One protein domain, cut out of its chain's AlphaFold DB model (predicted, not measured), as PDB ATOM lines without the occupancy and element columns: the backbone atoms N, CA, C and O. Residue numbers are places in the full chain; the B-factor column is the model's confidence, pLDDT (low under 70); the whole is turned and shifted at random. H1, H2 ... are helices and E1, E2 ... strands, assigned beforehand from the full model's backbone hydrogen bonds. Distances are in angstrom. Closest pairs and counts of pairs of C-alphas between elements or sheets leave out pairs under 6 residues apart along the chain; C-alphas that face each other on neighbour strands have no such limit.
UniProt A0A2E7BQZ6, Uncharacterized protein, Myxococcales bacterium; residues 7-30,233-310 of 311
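What this domain is: This is residues 7 to 30 and 233 to 310 of the 311 residues of an uncharacterized protein of Myxococcales bacterium (UniProt A0A2E7BQZ6). A small three-stranded antiparallel sheet, with long loops about it, forms a body from which one helix, H3, sticks out as a free arm, residues 291 to 310. At one side of the body H1 and H2 make a corner; H1 only grazes the sheet and H2 is not on it. The 102 printed residues have three named helices and three named strands, in the order H1 H2 E1 E2 E3 H3; the sheet runs E1 - E2 - E3, and the class is mixed, helices and strands. The whole is loose, with a radius of gyration of the C-alphas of 16.9 A, and elongated by the arm, spanning 58 by 31 by 30 A.

Where its parts are: H1, residues 7 to 14, begins at C-alpha 7, (-11.155, 4.352, 108.841), and is 10.7 A long. H2, residues 16 to 30, measures 20.9 A. After the cut come E1, residues 239 to 243, 13.1 A; E2, residues 250 to 255, 16.3 A, with C-alpha 250 at (-20.394, 5.453, 120.245); and E3, residues 273 to 276, 10.7 A. H3, residues 293 to 308, is 21.8 A long and ends at C-alpha 308, (-14.052, -31.306, 109.941).

How they stand to each other: E1, E2 and E3 form a meander, each strand the antiparallel neighbour of the one before. E1 and E2 are a hairpin at 157 degrees, with N 242 and O 252 2.8 A apart, within hydrogen-bond range. E2 and E3 are a hairpin at 142 degrees, with N 251 and O 275 2.9 A apart, also within range. Residues 285 to 286 pair antiparallel with residues 273 to 274 of E3. H1 only grazes the sheet, with its residues 9 to 13; its closest C-alphas to E1 are those of Ile 9 and Trp 242, 7.9 A. H1 and H2 are close but not clearly touching, the closest C-alphas being those of Ile 12 and Phe 18, 6.7 A, at a steep tilt of 58 degrees, the same way. H3 is apart from H1, H2, E1 and E2. In H1, H2 and H3 every O i to N i+4 pair is within hydrogen-bond range.

The domain as a whole: The two C-alphas farthest apart are those of Leu 28 and Ala 310, 58.2 A. Without the free residues 291 to 310 the body spans 33 by 30 by 23 A. Residues 31 to 232 are not printed, and C-alphas 30 and 233 are 22.6 A apart across this cut. The links E2 to E3 and E3 to H3 are long, with 17 and 16 residues. The model's pLDDT is under 70 at residues 290 to 301 and 306 to 310.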
ATOM      1  N   PRO A   7     -12.312   4.341 109.739       94.62
ATOM      2  CA  PRO A   7     -11.155   4.352 108.841       94.62
ATOM      3  C   PRO A   7     -10.424   5.701 108.799       94.62
ATOM      4  O   PRO A   7      -9.198   5.735 108.686       94.62
ATOM      5  N   ALA A   8     -11.154   6.815 108.930       94.56
ATOM      6  CA  ALA A   8     -10.558   8.148 108.962       94.56
ATOM      7  C   ALA A   8      -9.731   8.345 110.241       94.56
ATOM      8  O   ALA A   8      -8.599   8.824 110.177       94.56
ATOM      9  N   ILE A   9     -10.248   7.895 111.389       94.06
ATOM     10  CA  ILE A   9      -9.541   7.958 112.677       94.06
ATOM     11  C   ILE A   9      -8.263   7.109 112.635       94.06
ATOM     12  O   ILE A   9      -7.195   7.579 113.028       94.06
ATOM     13  N   ARG A  10      -8.332   5.886 112.089       94.56
ATOM     14  CA  ARG A  10      -7.142   5.038 111.890       94.56
ATOM     15  C   ARG A  10      -6.090   5.724 111.026       94.56
ATOM     16  O   ARG A  10      -4.912   5.705 111.381       94.56
ATOM     17  N   SER A  11      -6.511   6.354 109.928       95.19
ATOM     18  CA  SER A  11      -5.607   7.090 109.044       95.19
ATOM     19  C   SER A  11      -4.903   8.229 109.784       95.19
ATOM     20  O   SER A  11      -3.685   8.339 109.671       95.19
ATOM     21  N   ILE A  12      -5.628   9.001 110.607       95.56
ATOM     22  CA  ILE A  12      -5.061  10.079 111.434       95.56
ATOM     23  C   ILE A  12      -3.976   9.542 112.378       95.56
ATOM     24  O   ILE A  12      -2.871  10.080 112.398       95.56
ATOM     25  N   ILE A  13      -4.251   8.464 113.118       94.94
ATOM     26  CA  ILE A  13      -3.318   7.888 114.111       94.94
ATOM     27  C   ILE A  13      -2.030   7.361 113.456       94.94
ATOM     28  O   ILE A  13      -0.962   7.352 114.074       94.94
ATOM     29  N   GLN A  14      -2.123   6.926 112.199       95.19
ATOM     30  CA  GLN A  14      -0.991   6.439 111.412       95.19
ATOM     31  C   GLN A  14      -0.180   7.564 110.753       95.19
ATOM     32  O   GLN A  14       0.898   7.295 110.221       95.19
ATOM     33  N   THR A  15      -0.654   8.815 110.782       96.94
ATOM     34  CA  THR A  15       0.099   9.937 110.210       96.94
ATOM     35  C   THR A  15       1.380  10.226 110.991       96.94
ATOM     36  O   THR A  15       1.441  10.120 112.219       96.94
ATOM     37  N   GLU A  16       2.409  10.679 110.273       96.50
ATOM     38  CA  GLU A  16       3.647  11.179 110.879       96.50
ATOM     39  C   GLU A  16       3.377  12.386 111.788       96.50
ATOM     40  O   GLU A  16       3.964  12.499 112.861       96.50
ATOM     41  N   GLN A  17       2.424  13.243 111.405       96.50
ATOM     42  CA  GLN A  17       2.008  14.393 112.204       96.50
ATOM     43  C   GLN A  17       1.483  13.970 113.581       96.50
ATOM     44  O   GLN A  17       1.907  14.531 114.592       96.50
ATOM     45  N   PHE A  18       0.608  12.960 113.640       96.56
ATOM     46  CA  PHE A  18       0.140  12.404 114.909       96.56
ATOM     47  C   PHE A  18       1.284  11.767 115.703       96.56
ATOM     48  O   PHE A  18       1.401  11.996 116.904       96.56
ATOM     49  N   GLY A  19       2.156  11.004 115.034       96.50
ATOM     50  CA  GLY A  19       3.326  10.395 115.666       96.50
ATOM     51  C   GLY A  19       4.257  11.418 116.325       96.50
ATOM     52  O   GLY A  19       4.657  11.223 117.472       96.50
ATOM     53  N   SER A  20       4.555  12.521 115.631       97.38
ATOM     54  CA  SER A  20       5.380  13.619 116.149       97.38
ATOM     55  C   SER A  20       4.700  14.340 117.309       97.38
ATOM     56  O   SER A  20       5.324  14.545 118.348       97.38
ATOM     57  N   TRP A  21       3.416  14.682 117.160       97.50
ATOM     58  CA  TRP A  21       2.623  15.320 118.215       97.50
ATOM     59  C   TRP A  21       2.584  14.464 119.486       97.50
ATOM     60  O   TRP A  21       2.808  14.956 120.590       97.50
ATOM     61  N   PHE A  22       2.349  13.160 119.328       96.69
ATOM     62  CA  PHE A  22       2.289  12.222 120.439       96.69
ATOM     63  C   PHE A  22       3.645  12.106 121.143       96.69
ATOM     64  O   PHE A  22       3.706  12.136 122.368       96.69
ATOM     65  N   ALA A  23       4.741  12.009 120.381       96.50
ATOM     66  CA  ALA A  23       6.088  11.947 120.944       96.50
ATOM     67  C   ALA A  23       6.431  13.209 121.756       96.50
ATOM     68  O   ALA A  23       6.983  13.100 122.852       96.50
ATOM     69  N   GLU A  24       6.060  14.390 121.255       97.50
ATOM     70  CA  GLU A  24       6.214  15.657 121.976       97.50
ATOM     71  C   GLU A  24       5.370  15.681 123.258       97.50
ATOM     72  O   GLU A  24       5.884  16.003 124.331       97.50
ATOM     73  N   PHE A  25       4.104  15.253 123.185       96.25
ATOM     74  CA  PHE A  25       3.213  15.176 124.344       96.25
ATOM     75  C   PHE A  25       3.774  14.253 125.429       96.25
ATOM     76  O   PHE A  25       3.861  14.649 126.594       96.25
ATOM     77  N   SER A  26       4.190  13.039 125.063       95.38
ATOM     78  CA  SER A  26       4.791  12.086 125.999       95.38
ATOM     79  C   SER A  26       6.094  12.622 126.595       95.38
ATOM     80  O   SER A  26       6.323  12.465 127.795       95.38
ATOM     81  N   GLY A  27       6.922  13.306 125.796       97.06
ATOM     82  CA  GLY A  27       8.144  13.960 126.266       97.06
ATOM     83  C   GLY A  27       7.869  15.049 127.307       97.06
ATOM     84  O   GLY A  27       8.497  15.066 128.367       97.06
ATOM     85  N   LEU A  28       6.885  15.917 127.053       97.38
ATOM     86  CA  LEU A  28       6.474  16.963 127.992       97.38
ATOM     87  C   LEU A  28       5.828  16.390 129.262       97.38
ATOM     88  O   LEU A  28       6.116  16.878 130.354       97.38
ATOM     89  N   GLN A  29       5.014  15.335 129.163       95.50
ATOM     90  CA  GLN A  29       4.464  14.647 130.341       95.50
ATOM     91  C   GLN A  29       5.566  14.031 131.208       95.50
ATOM     92  O   GLN A  29       5.554  14.199 132.429       95.50
ATOM     93  N   ALA A  30       6.549  13.371 130.592       95.69
ATOM     94  CA  ALA A  30       7.696  12.828 131.313       95.69
ATOM     95  C   ALA A  30       8.508  13.942 131.993       95.69
ATOM     96  O   ALA A  30       8.863  13.820 133.166       95.69
ATOM     97  N   CYS A 233     -10.475  16.294 117.236       95.94
ATOM     98  CA  CYS A 233     -10.716  15.461 118.410       95.94
ATOM     99  C   CYS A 233     -11.020  16.309 119.652       95.94
ATOM    100  O   CYS A 233     -10.923  17.536 119.631       95.94
ATOM    101  N   LEU A 234     -11.399  15.648 120.746       95.75
ATOM    102  CA  LEU A 234     -11.295  16.208 122.092       95.75
ATOM    103  C   LEU A 234     -10.081  15.615 122.782       95.75
ATOM    104  O   LEU A 234     -10.052  14.423 123.067       95.75
ATOM    105  N   CYS A 235      -9.118  16.449 123.125       95.44
ATOM    106  CA  CYS A 235      -7.979  16.081 123.935       95.44
ATOM    107  C   CYS A 235      -8.267  16.380 125.405       95.44
ATOM    108  O   CYS A 235      -8.429  17.535 125.800       95.44
ATOM    109  N   HIS A 236      -8.335  15.328 126.218       93.38
ATOM    110  CA  HIS A 236      -8.444  15.445 127.667       93.38
ATOM    111  C   HIS A 236      -7.131  15.021 128.341       93.38
ATOM    112  O   HIS A 236      -6.079  14.921 127.717       93.38
ATOM    113  N   ARG A 237      -7.173  14.808 129.660       89.38
ATOM    114  CA  ARG A 237      -6.004  14.467 130.482       89.38
ATOM    115  C   ARG A 237      -5.265  13.208 130.013       89.38
ATOM    116  O   ARG A 237      -4.042  13.235 129.976       89.38
ATOM    117  N   GLU A 238      -5.994  12.141 129.686       94.31
ATOM    118  CA  GLU A 238      -5.410  10.812 129.425       94.31
ATOM    119  C   GLU A 238      -5.834  10.206 128.088       94.31
ATOM    120  O   GLU A 238      -5.271   9.199 127.675       94.31
ATOM    121  N   PHE A 239      -6.790  10.821 127.389       96.75
ATOM    122  CA  PHE A 239      -7.342  10.285 126.151       96.75
ATOM    123  C   PHE A 239      -7.637  11.396 125.146       96.75
ATOM    124  O   PHE A 239      -7.975  12.525 125.518       96.75
ATOM    125  N   LEU A 240      -7.550  11.032 123.872       96.94
ATOM    126  CA  LEU A 240      -8.177  11.732 122.760       96.94
ATOM    127  C   LEU A 240      -9.507  11.062 122.445       96.94
ATOM    128  O   LEU A 240      -9.550   9.837 122.428       96.94
ATOM    129  N   TYR A 241     -10.550  11.833 122.154       97.31
ATOM    130  CA  TYR A 241     -11.875  11.319 121.810       97.31
ATOM    131  C   TYR A 241     -12.330  11.810 120.435       97.31
ATOM    132  O   TYR A 241     -12.119  12.968 120.074       97.31
ATOM    133  N   TRP A 242     -13.035  10.944 119.716       97.31
ATOM    134  CA  TRP A 242     -13.735  11.232 118.470       97.31
ATOM    135  C   TRP A 242     -15.162  10.693 118.555       97.31
ATOM    136  O   TRP A 242     -15.389   9.564 118.988       97.31
ATOM    137  N   LEU A 243     -16.131  11.494 118.118       95.69
ATOM    138  CA  LEU A 243     -17.520  11.052 118.000       95.69
ATOM    139  C   LEU A 243     -17.676  10.211 116.730       95.69
ATOM    140  O   LEU A 243     -17.261  10.659 115.657       95.69
ATOM    141  N   ALA A 244     -18.290   9.031 116.845       93.69
ATOM    142  CA  ALA A 244     -18.550   8.181 115.690       93.69
ATOM    143  C   ALA A 244     -19.531   8.858 114.708       93.69
ATOM    144  O   ALA A 244     -20.453   9.579 115.109       93.69
ATOM    145  N   GLY A 245     -19.297   8.668 113.406       90.56
ATOM    146  CA  GLY A 245     -20.134   9.211 112.328       90.56
ATOM    147  C   GLY A 245     -21.534   8.607 112.307       90.56
ATOM    148  O   GLY A 245     -22.522   9.330 112.498       90.56
ATOM    149  N   ASP A 246     -21.577   7.286 112.160       89.38
ATOM    150  CA  ASP A 246     -22.798   6.497 111.982       89.38
ATOM    151  C   ASP A 246     -23.606   6.268 113.272       89.38
ATOM    152  O   ASP A 246     -24.834   6.158 113.220       89.38
ATOM    153  N   ASP A 247     -22.953   6.255 114.437       92.50
ATOM    154  CA  ASP A 247     -23.583   5.963 115.731       92.50
ATOM    155  C   ASP A 247     -23.442   7.145 116.704       92.50
ATOM    156  O   ASP A 247     -22.353   7.663 116.944       92.50
ATOM    157  N   ARG A 248     -24.567   7.614 117.261       90.75
ATOM    158  CA  ARG A 248     -24.574   8.736 118.219       90.75
ATOM    159  C   ARG A 248     -24.096   8.326 119.603       90.75
ATOM    160  O   ARG A 248     -23.640   9.200 120.339       90.75
ATOM    161  N   ASP A 249     -24.217   7.046 119.921       94.69
ATOM    162  CA  ASP A 249     -23.968   6.517 121.251       94.69
ATOM    163  C   ASP A 249     -22.553   5.938 121.367       94.69
ATOM    164  O   ASP A 249     -22.170   5.485 122.442       94.69
ATOM    165  N   LEU A 250     -21.751   5.993 120.297       95.88
ATOM    166  CA  LEU A 250     -20.394   5.453 120.245       95.88
ATOM    167  C   LEU A 250     -19.331   6.560 120.198       95.88
ATOM    168  O   LEU A 250     -19.415   7.522 119.428       95.88
ATOM    169  N   VAL A 251     -18.282   6.388 121.001       97.19
ATOM    170  CA  VAL A 251     -17.107   7.264 121.038       97.19
ATOM    171  C   VAL A 251     -15.856   6.424 120.833       97.19
ATOM    172  O   VAL A 251     -15.643   5.431 121.530       97.19
ATOM    173  N   TYR A 252     -15.010   6.846 119.900       97.31
ATOM    174  CA  TYR A 252     -13.675   6.288 119.721       97.31
ATOM    175  C   TYR A 252     -12.672   7.082 120.538       97.31
ATOM    176  O   TYR A 252     -12.764   8.309 120.618       97.31
ATOM    177  N   LEU A 253     -11.694   6.403 121.123       97.31
ATOM    178  CA  LEU A 253     -10.682   7.058 121.931       97.31
ATOM    179  C   LEU A 253      -9.306   6.420 121.818       97.31
ATOM    180  O   LEU A 253      -9.167   5.217 121.610       97.31
ATOM    181  N   VAL A 254      -8.290   7.263 121.978       97.12
ATOM    182  CA  VAL A 254      -6.881   6.875 121.965       97.12
ATOM    183  C   VAL A 254      -6.232   7.318 123.274       97.12
ATOM    184  O   VAL A 254      -6.210   8.520 123.551       97.12
ATOM    185  N   PRO A 255      -5.692   6.393 124.080       96.75
ATOM    186  CA  PRO A 255      -4.992   6.719 125.308       96.75
ATOM    187  C   PRO A 255      -3.654   7.391 125.024       96.75
ATOM    188  O   PRO A 255      -2.929   7.036 124.088       96.75
ATOM    189  N   LEU A 256      -3.324   8.352 125.878       95.75
ATOM    190  CA  LEU A 256      -2.082   9.115 125.850       95.75
ATOM    191  C   LEU A 256      -0.994   8.521 126.750       95.75
ATOM    192  O   LEU A 256       0.177   8.872 126.614       95.75
ATOM    193  N   ILE A 257      -1.386   7.625 127.654       93.94
ATOM    194  CA  ILE A 257      -0.517   6.932 128.602       93.94
ATOM    195  C   ILE A 257      -0.854   5.442 128.619       93.94
ATOM    196  O   ILE A 257      -1.996   5.053 128.367       93.94
ATOM    197  N   ASP A 258       0.143   4.619 128.929       93.69
ATOM    198  CA  ASP A 258      -0.087   3.216 129.265       93.69
ATOM    199  C   ASP A 258      -0.684   3.140 130.674       93.69
ATOM    200  O   ASP A 258      -0.168   3.763 131.604       93.69
ATOM    201  N   ASN A 259      -1.750   2.364 130.843       91.31
ATOM    202  CA  ASN A 259      -2.353   2.118 132.144       91.31
ATOM    203  C   ASN A 259      -2.832   0.667 132.239       91.31
ATOM    204  O   ASN A 259      -3.712   0.236 131.497       91.31
ATOM    205  N   ARG A 260      -2.227  -0.095 133.151       88.81
ATOM    206  CA  ARG A 260      -2.500  -1.529 133.295       88.81
ATOM    207  C   ARG A 260      -3.602  -1.847 134.298       88.81
ATOM    208  O   ARG A 260      -4.225  -2.893 134.162       88.81
ATOM    209  N   ASP A 261      -3.832  -0.958 135.262       89.81
ATOM    210  CA  ASP A 261      -4.492  -1.329 136.514       89.81
ATOM    211  C   ASP A 261      -5.742  -0.487 136.828       89.81
ATOM    212  O   ASP A 261      -6.615  -0.957 137.555       89.81
ATOM    213  N   ASP A 262      -5.875   0.726 136.277       90.44
ATOM    214  CA  ASP A 262      -6.939   1.657 136.692       90.44
ATOM    215  C   ASP A 262      -8.242   1.531 135.880       90.44
ATOM    216  O   ASP A 262      -9.264   2.119 136.243       90.44
ATOM    217  N   TYR A 263      -8.226   0.771 134.783       91.56
ATOM    218  CA  TYR A 263      -9.351   0.632 133.854       91.56
ATOM    219  C   TYR A 263      -9.879  -0.806 133.800       91.56
ATOM    220  O   TYR A 263      -9.253  -1.748 134.279       91.56
ATOM    221  N   ASN A 264     -11.051  -1.001 133.187       93.25
ATOM    222  CA  ASN A 264     -11.670  -2.326 133.055       93.25
ATOM    223  C   ASN A 264     -10.862  -3.306 132.176       93.25
ATOM    224  O   ASN A 264     -11.182  -4.494 132.147       93.25
ATOM    225  N   ILE A 265      -9.855  -2.809 131.453       93.38
ATOM    226  CA  ILE A 265      -8.917  -3.555 130.608       93.38
ATOM    227  C   ILE A 265      -7.523  -2.915 130.678       93.38
ATOM    228  O   ILE A 265      -7.395  -1.759 131.072       93.38
ATOM    229  N   GLU A 266      -6.491  -3.637 130.225       94.44
ATOM    230  CA  GLU A 266      -5.155  -3.066 130.008       94.44
ATOM    231  C   GLU A 266      -5.207  -2.053 128.853       94.44
ATOM    232  O   GLU A 266      -5.487  -2.394 127.699       94.44
ATOM    233  N   VAL A 267      -4.926  -0.796 129.176       95.12
ATOM    234  CA  VAL A 267      -4.927   0.319 128.239       95.12
ATOM    235  C   VAL A 267      -3.497   0.591 127.787       95.12
ATOM    236  O   VAL A 267      -2.604   0.821 128.602       95.12
ATOM    237  N   ARG A 268      -3.272   0.581 126.474       95.38
ATOM    238  CA  ARG A 268      -1.978   0.891 125.862       95.38
ATOM    239  C   ARG A 268      -2.064   2.181 125.071       95.38
ATOM    240  O   ARG A 268      -3.019   2.414 124.325       95.38
ATOM    241  N   ALA A 269      -1.048   3.014 125.204       94.56
ATOM    242  CA  ALA A 269      -0.979   4.287 124.527       94.56
ATOM    243  C   ALA A 269      -0.966   4.096 123.003       94.56
ATOM    244  O   ALA A 269      -0.414   3.123 122.481       94.56
ATOM    245  N   ARG A 270      -1.587   5.034 122.278       94.31
ATOM    246  CA  ARG A 270      -1.767   5.005 120.808       94.31
ATOM    247  C   ARG A 270      -2.640   3.869 120.259       94.31
ATOM    248  O   ARG A 270      -2.834   3.823 119.045       94.31
ATOM    249  N   GLN A 271      -3.174   2.978 121.092       94.75
ATOM    250  CA  GLN A 271      -4.148   1.986 120.637       94.75
ATOM    251  C   GLN A 271      -5.553   2.590 120.566       94.75
ATOM    252  O   GLN A 271      -5.869   3.542 121.279       94.75
ATOM    253  N   LEU A 272      -6.386   2.057 119.673       96.56
ATOM    254  CA  LEU A 272      -7.741   2.547 119.466       96.56
ATOM    255  C   LEU A 272      -8.735   1.713 120.272       96.56
ATOM    256  O   LEU A 272      -8.811   0.491 120.135       96.56
ATOM    257  N   TYR A 273      -9.526   2.402 121.079       97.19
ATOM    258  CA  TYR A 273     -10.596   1.825 121.878       97.19
ATOM    259  C   TYR A 273     -11.918   2.500 121.528       97.19
ATOM    260  O   TYR A 273     -11.957   3.567 120.912       97.19
ATOM    261  N   GLN A 274     -13.007   1.864 121.931       97.00
ATOM    262  CA  GLN A 274     -14.351   2.405 121.826       97.00
ATOM    263  C   GLN A 274     -15.083   2.268 123.158       97.00
ATOM    264  O   GLN A 274     -14.831   1.338 123.930       97.00
ATOM    265  N   CYS A 275     -16.001   3.190 123.414       97.00
ATOM    266  CA  CYS A 275     -16.911   3.135 124.548       97.00
ATOM    267  C   CYS A 275     -18.262   3.759 124.195       97.00
ATOM    268  O   CYS A 275     -18.382   4.513 123.225       97.00
ATOM    269  N   GLY A 276     -19.277   3.471 125.012       96.38
ATOM    270  CA  GLY A 276     -20.548   4.184 124.942       96.38
ATOM    271  C   GLY A 276     -20.383   5.646 125.373       96.38
ATOM    272  O   GLY A 276     -19.604   5.935 126.282       96.38
ATOM    273  N   ALA A 277     -21.119   6.567 124.758       93.88
ATOM    274  CA  ALA A 277     -21.091   7.990 125.095       93.88
ATOM    275  C   ALA A 277     -21.548   8.261 126.543       93.88
ATOM    276  O   ALA A 277     -21.022   9.166 127.189       93.88
ATOM    277  N   GLU A 278     -22.489   7.463 127.060       94.06
ATOM    278  CA  GLU A 278     -22.964   7.548 128.451       94.06
ATOM    279  C   GLU A 278     -22.011   6.870 129.446       94.06
ATOM    280  O   GLU A 278     -21.787   7.386 130.540       94.06
ATOM    281  N   ASP A 279     -21.429   5.730 129.060       93.31
ATOM    282  CA  ASP A 279     -20.552   4.931 129.923       93.31
ATOM    283  C   ASP A 279     -19.124   5.519 130.021       93.31
ATOM    284  O   ASP A 279     -18.451   5.407 131.053       93.31
ATOM    285  N   GLY A 280     -18.635   6.147 128.947       93.44
ATOM    286  CA  GLY A 280     -17.298   6.731 128.862       93.44
ATOM    287  C   GLY A 280     -16.174   5.713 129.098       93.44
ATOM    288  O   GLY A 280     -16.295   4.522 128.815       93.44
ATOM    289  N   VAL A 281     -15.065   6.176 129.681       94.81
ATOM    290  CA  VAL A 281     -13.862   5.356 129.935       94.81
ATOM    291  C   VAL A 281     -14.052   4.256 130.991       94.81
ATOM    292  O   VAL A 281     -13.123   3.502 131.253       94.81
ATOM    293  N   SER A 282     -15.238   4.132 131.599       94.19
ATOM    294  CA  SER A 282     -15.520   3.064 132.571       94.19
ATOM    295  C   SER A 282     -15.743   1.693 131.917       94.19
ATOM    296  O   SER A 282     -15.607   0.661 132.579       94.19
ATOM    297  N   ARG A 283     -16.083   1.673 130.620       94.94
ATOM    298  CA  ARG A 283     -16.308   0.462 129.821       94.94
ATOM    299  C   ARG A 283     -15.612   0.575 128.472       94.94
ATOM    300  O   ARG A 283     -16.246   0.757 127.435       94.94
ATOM    301  N   LEU A 284     -14.291   0.466 128.500       96.31
ATOM    302  CA  LEU A 284     -13.480   0.423 127.291       96.31
ATOM    303  C   LEU A 284     -13.570  -0.954 126.634       96.31
ATOM    304  O   LEU A 284     -13.499  -1.982 127.312       96.31
ATOM    305  N   ALA A 285     -13.672  -0.961 125.309       96.12
ATOM    306  CA  ALA A 285     -13.500  -2.143 124.477       96.12
ATOM    307  C   ALA A 285     -12.442  -1.854 123.395       96.12
ATOM    308  O   ALA A 285     -12.475  -0.775 122.798       96.12
ATOM    309  N   PRO A 286     -11.494  -2.769 123.130       96.00
ATOM    310  CA  PRO A 286     -10.529  -2.591 122.049       96.00
ATOM    311  C   PRO A 286     -11.239  -2.636 120.692       96.00
ATOM    312  O   PRO A 286     -12.154  -3.437 120.489       96.00
ATOM    313  N   VAL A 287     -10.821  -1.783 119.756       94.19
ATOM    314  CA  VAL A 287     -11.320  -1.839 118.376       94.19
ATOM    315  C   VAL A 287     -10.444  -2.810 117.585       94.19
ATOM    316  O   VAL A 287      -9.244  -2.578 117.449       94.19
ATOM    317  N   ALA A 288     -11.039  -3.888 117.063       87.25
ATOM    318  CA  ALA A 288     -10.350  -4.930 116.288       87.25
ATOM    319  C   ALA A 288      -9.504  -4.321 115.160       87.25
ATOM    320  O   ALA A 288      -9.999  -3.464 114.434       87.25
ATOM    321  N   ASN A 289      -8.233  -4.701 115.012       79.12
ATOM    322  CA  ASN A 289      -7.402  -4.203 113.914       79.12
ATOM    323  C   ASN A 289      -7.730  -4.990 112.645       79.12
ATOM    324  O   ASN A 289      -7.474  -6.189 112.585       79.12
ATOM    325  N   ASP A 290      -8.235  -4.302 111.618       66.69
ATOM    326  CA  ASP A 290      -8.675  -4.911 110.351       66.69
ATOM    327  C   ASP A 290      -7.575  -5.719 109.618       66.69
ATOM    328  O   ASP A 290      -7.880  -6.443 108.673       66.69
ATOM    329  N   SER A 291      -6.303  -5.615 110.033       57.69
ATOM    330  CA  SER A 291      -5.167  -6.318 109.424       57.69
ATOM    331  C   SER A 291      -4.780  -7.650 110.076       57.69
ATOM    332  O   SER A 291      -4.272  -8.506 109.362       57.69
ATOM    333  N   ASP A 292      -5.014  -7.851 111.379       51.56
ATOM    334  CA  ASP A 292      -4.483  -9.028 112.100       51.56
ATOM    335  C   ASP A 292      -5.568 -10.080 112.376       51.56
ATOM    336  O   ASP A 292      -5.334 -11.279 112.218       51.56
ATOM    337  N   ASP A 293      -6.798  -9.652 112.674       50.88
ATOM    338  CA  ASP A 293      -7.890 -10.589 112.968       50.88
ATOM    339  C   ASP A 293      -8.429 -11.274 111.708       50.88
ATOM    340  O   ASP A 293      -8.983 -12.368 111.790       50.88
ATOM    341  N   ALA A 294      -8.253 -10.679 110.524       53.06
ATOM    342  CA  ALA A 294      -8.635 -11.322 109.272       53.06
ATOM    343  C   ALA A 294      -7.729 -12.525 108.968       53.06
ATOM    344  O   ALA A 294      -8.245 -13.576 108.601       53.06
ATOM    345  N   GLU A 295      -6.411 -12.428 109.168       54.12
ATOM    346  CA  GLU A 295      -5.496 -13.560 108.965       54.12
ATOM    347  C   GLU A 295      -5.623 -14.616 110.069       54.12
ATOM    348  O   GLU A 295      -5.645 -15.804 109.749       54.12
ATOM    349  N   ASP A 296      -5.791 -14.229 111.337       55.75
ATOM    350  CA  ASP A 296      -5.958 -15.199 112.428       55.75
ATOM    351  C   ASP A 296      -7.346 -15.861 112.436       55.75
ATOM    352  O   ASP A 296      -7.443 -17.059 112.702       55.75
ATOM    353  N   MET A 297      -8.422 -15.168 112.038       56.28
ATOM    354  CA  MET A 297      -9.727 -15.809 111.795       56.28
ATOM    355  C   MET A 297      -9.717 -16.682 110.539       56.28
ATOM    356  O   MET A 297     -10.439 -17.681 110.498       56.28
ATOM    357  N   THR A 298      -8.904 -16.349 109.530       61.84
ATOM    358  CA  THR A 298      -8.708 -17.211 108.354       61.84
ATOM    359  C   THR A 298      -7.902 -18.455 108.727       61.84
ATOM    360  O   THR A 298      -8.326 -19.553 108.391       61.84
ATOM    361  N   ARG A 299      -6.840 -18.334 109.534       61.59
ATOM    362  CA  ARG A 299      -6.088 -19.478 110.084       61.59
ATOM    363  C   ARG A 299      -6.924 -20.347 111.014       61.59
ATOM    364  O   ARG A 299      -6.854 -21.568 110.936       61.59
ATOM    365  N   LEU A 300      -7.728 -19.747 111.891       65.88
ATOM    366  CA  LEU A 300      -8.644 -20.498 112.748       65.88
ATOM    367  C   LEU A 300      -9.717 -21.200 111.909       65.88
ATOM    368  O   LEU A 300     -10.003 -22.365 112.172       65.88
ATOM    369  N   ARG A 301     -10.255 -20.560 110.860       66.31
ATOM    370  CA  ARG A 301     -11.137 -21.234 109.891       66.31
ATOM    371  C   ARG A 301     -10.449 -22.393 109.183       66.31
ATOM    372  O   ARG A 301     -11.036 -23.463 109.151       66.31
ATOM    373  N   GLU A 302      -9.221 -22.226 108.699       70.88
ATOM    374  CA  GLU A 302      -8.454 -23.301 108.052       70.88
ATOM    375  C   GLU A 302      -8.190 -24.478 109.007       70.88
ATOM    376  O   GLU A 302      -8.302 -25.638 108.613       70.88
ATOM    377  N   ILE A 303      -7.907 -24.204 110.286       76.12
ATOM    378  CA  ILE A 303      -7.740 -25.242 111.314       76.12
ATOM    379  C   ILE A 303      -9.065 -25.968 111.586       76.12
ATOM    380  O   ILE A 303      -9.071 -27.193 111.701       76.12
ATOM    381  N   PHE A 304     -10.185 -25.246 111.687       71.50
ATOM    382  CA  PHE A 304     -11.497 -25.848 111.936       71.50
ATOM    383  C   PHE A 304     -12.049 -26.599 110.714       71.50
ATOM    384  O   PHE A 304     -12.620 -27.672 110.887       71.50
ATOM    385  N   GLU A 305     -11.844 -26.100 109.496       73.69
ATOM    386  CA  GLU A 305     -12.215 -26.792 108.255       73.69
ATOM    387  C   GLU A 305     -11.365 -28.055 108.054       73.69
ATOM    388  O   GLU A 305     -11.916 -29.122 107.780       73.69
ATOM    389  N   GLY A 306     -10.057 -27.999 108.340       69.00
ATOM    390  CA  GLY A 306      -9.186 -29.177 108.325       69.00
ATOM    391  C   GLY A 306      -9.530 -30.233 109.387       69.00
ATOM    392  O   GLY A 306      -9.288 -31.421 109.175       69.00
ATOM    393  N   LEU A 307     -10.125 -29.838 110.520       66.69
ATOM    394  CA  LEU A 307     -10.585 -30.770 111.559       66.69
ATOM    395  C   LEU A 307     -11.923 -31.441 111.210       66.69
ATOM    396  O   LEU A 307     -12.182 -32.552 111.667       66.69
ATOM    397  N   VAL A 308     -12.763 -30.776 110.414       68.00
ATOM    398  CA  VAL A 308     -14.052 -31.306 109.941       68.00
ATOM    399  C   VAL A 308     -13.867 -32.266 108.761       68.00
ATOM    400  O   VAL A 308     -14.629 -33.217 108.652       68.00
ATOM    401  N   GLU A 309     -12.838 -32.092 107.926       64.75
ATOM    402  CA  GLU A 309     -12.489 -33.057 106.866       64.75
ATOM    403  C   GLU A 309     -11.791 -34.331 107.386       64.75
ATOM    404  O   GLU A 309     -11.702 -35.330 106.670       64.75
ATOM    405  N   ALA A 310     -11.296 -34.314 108.629       55.22
ATOM    406  CA  ALA A 310     -10.613 -35.440 109.268       55.22
ATOM    407  C   ALA A 310     -11.531 -36.338 110.134       55.22
ATOM    408  O   ALA A 310     -11.042 -37.308 110.722       55.22
TER     409      ALA A 310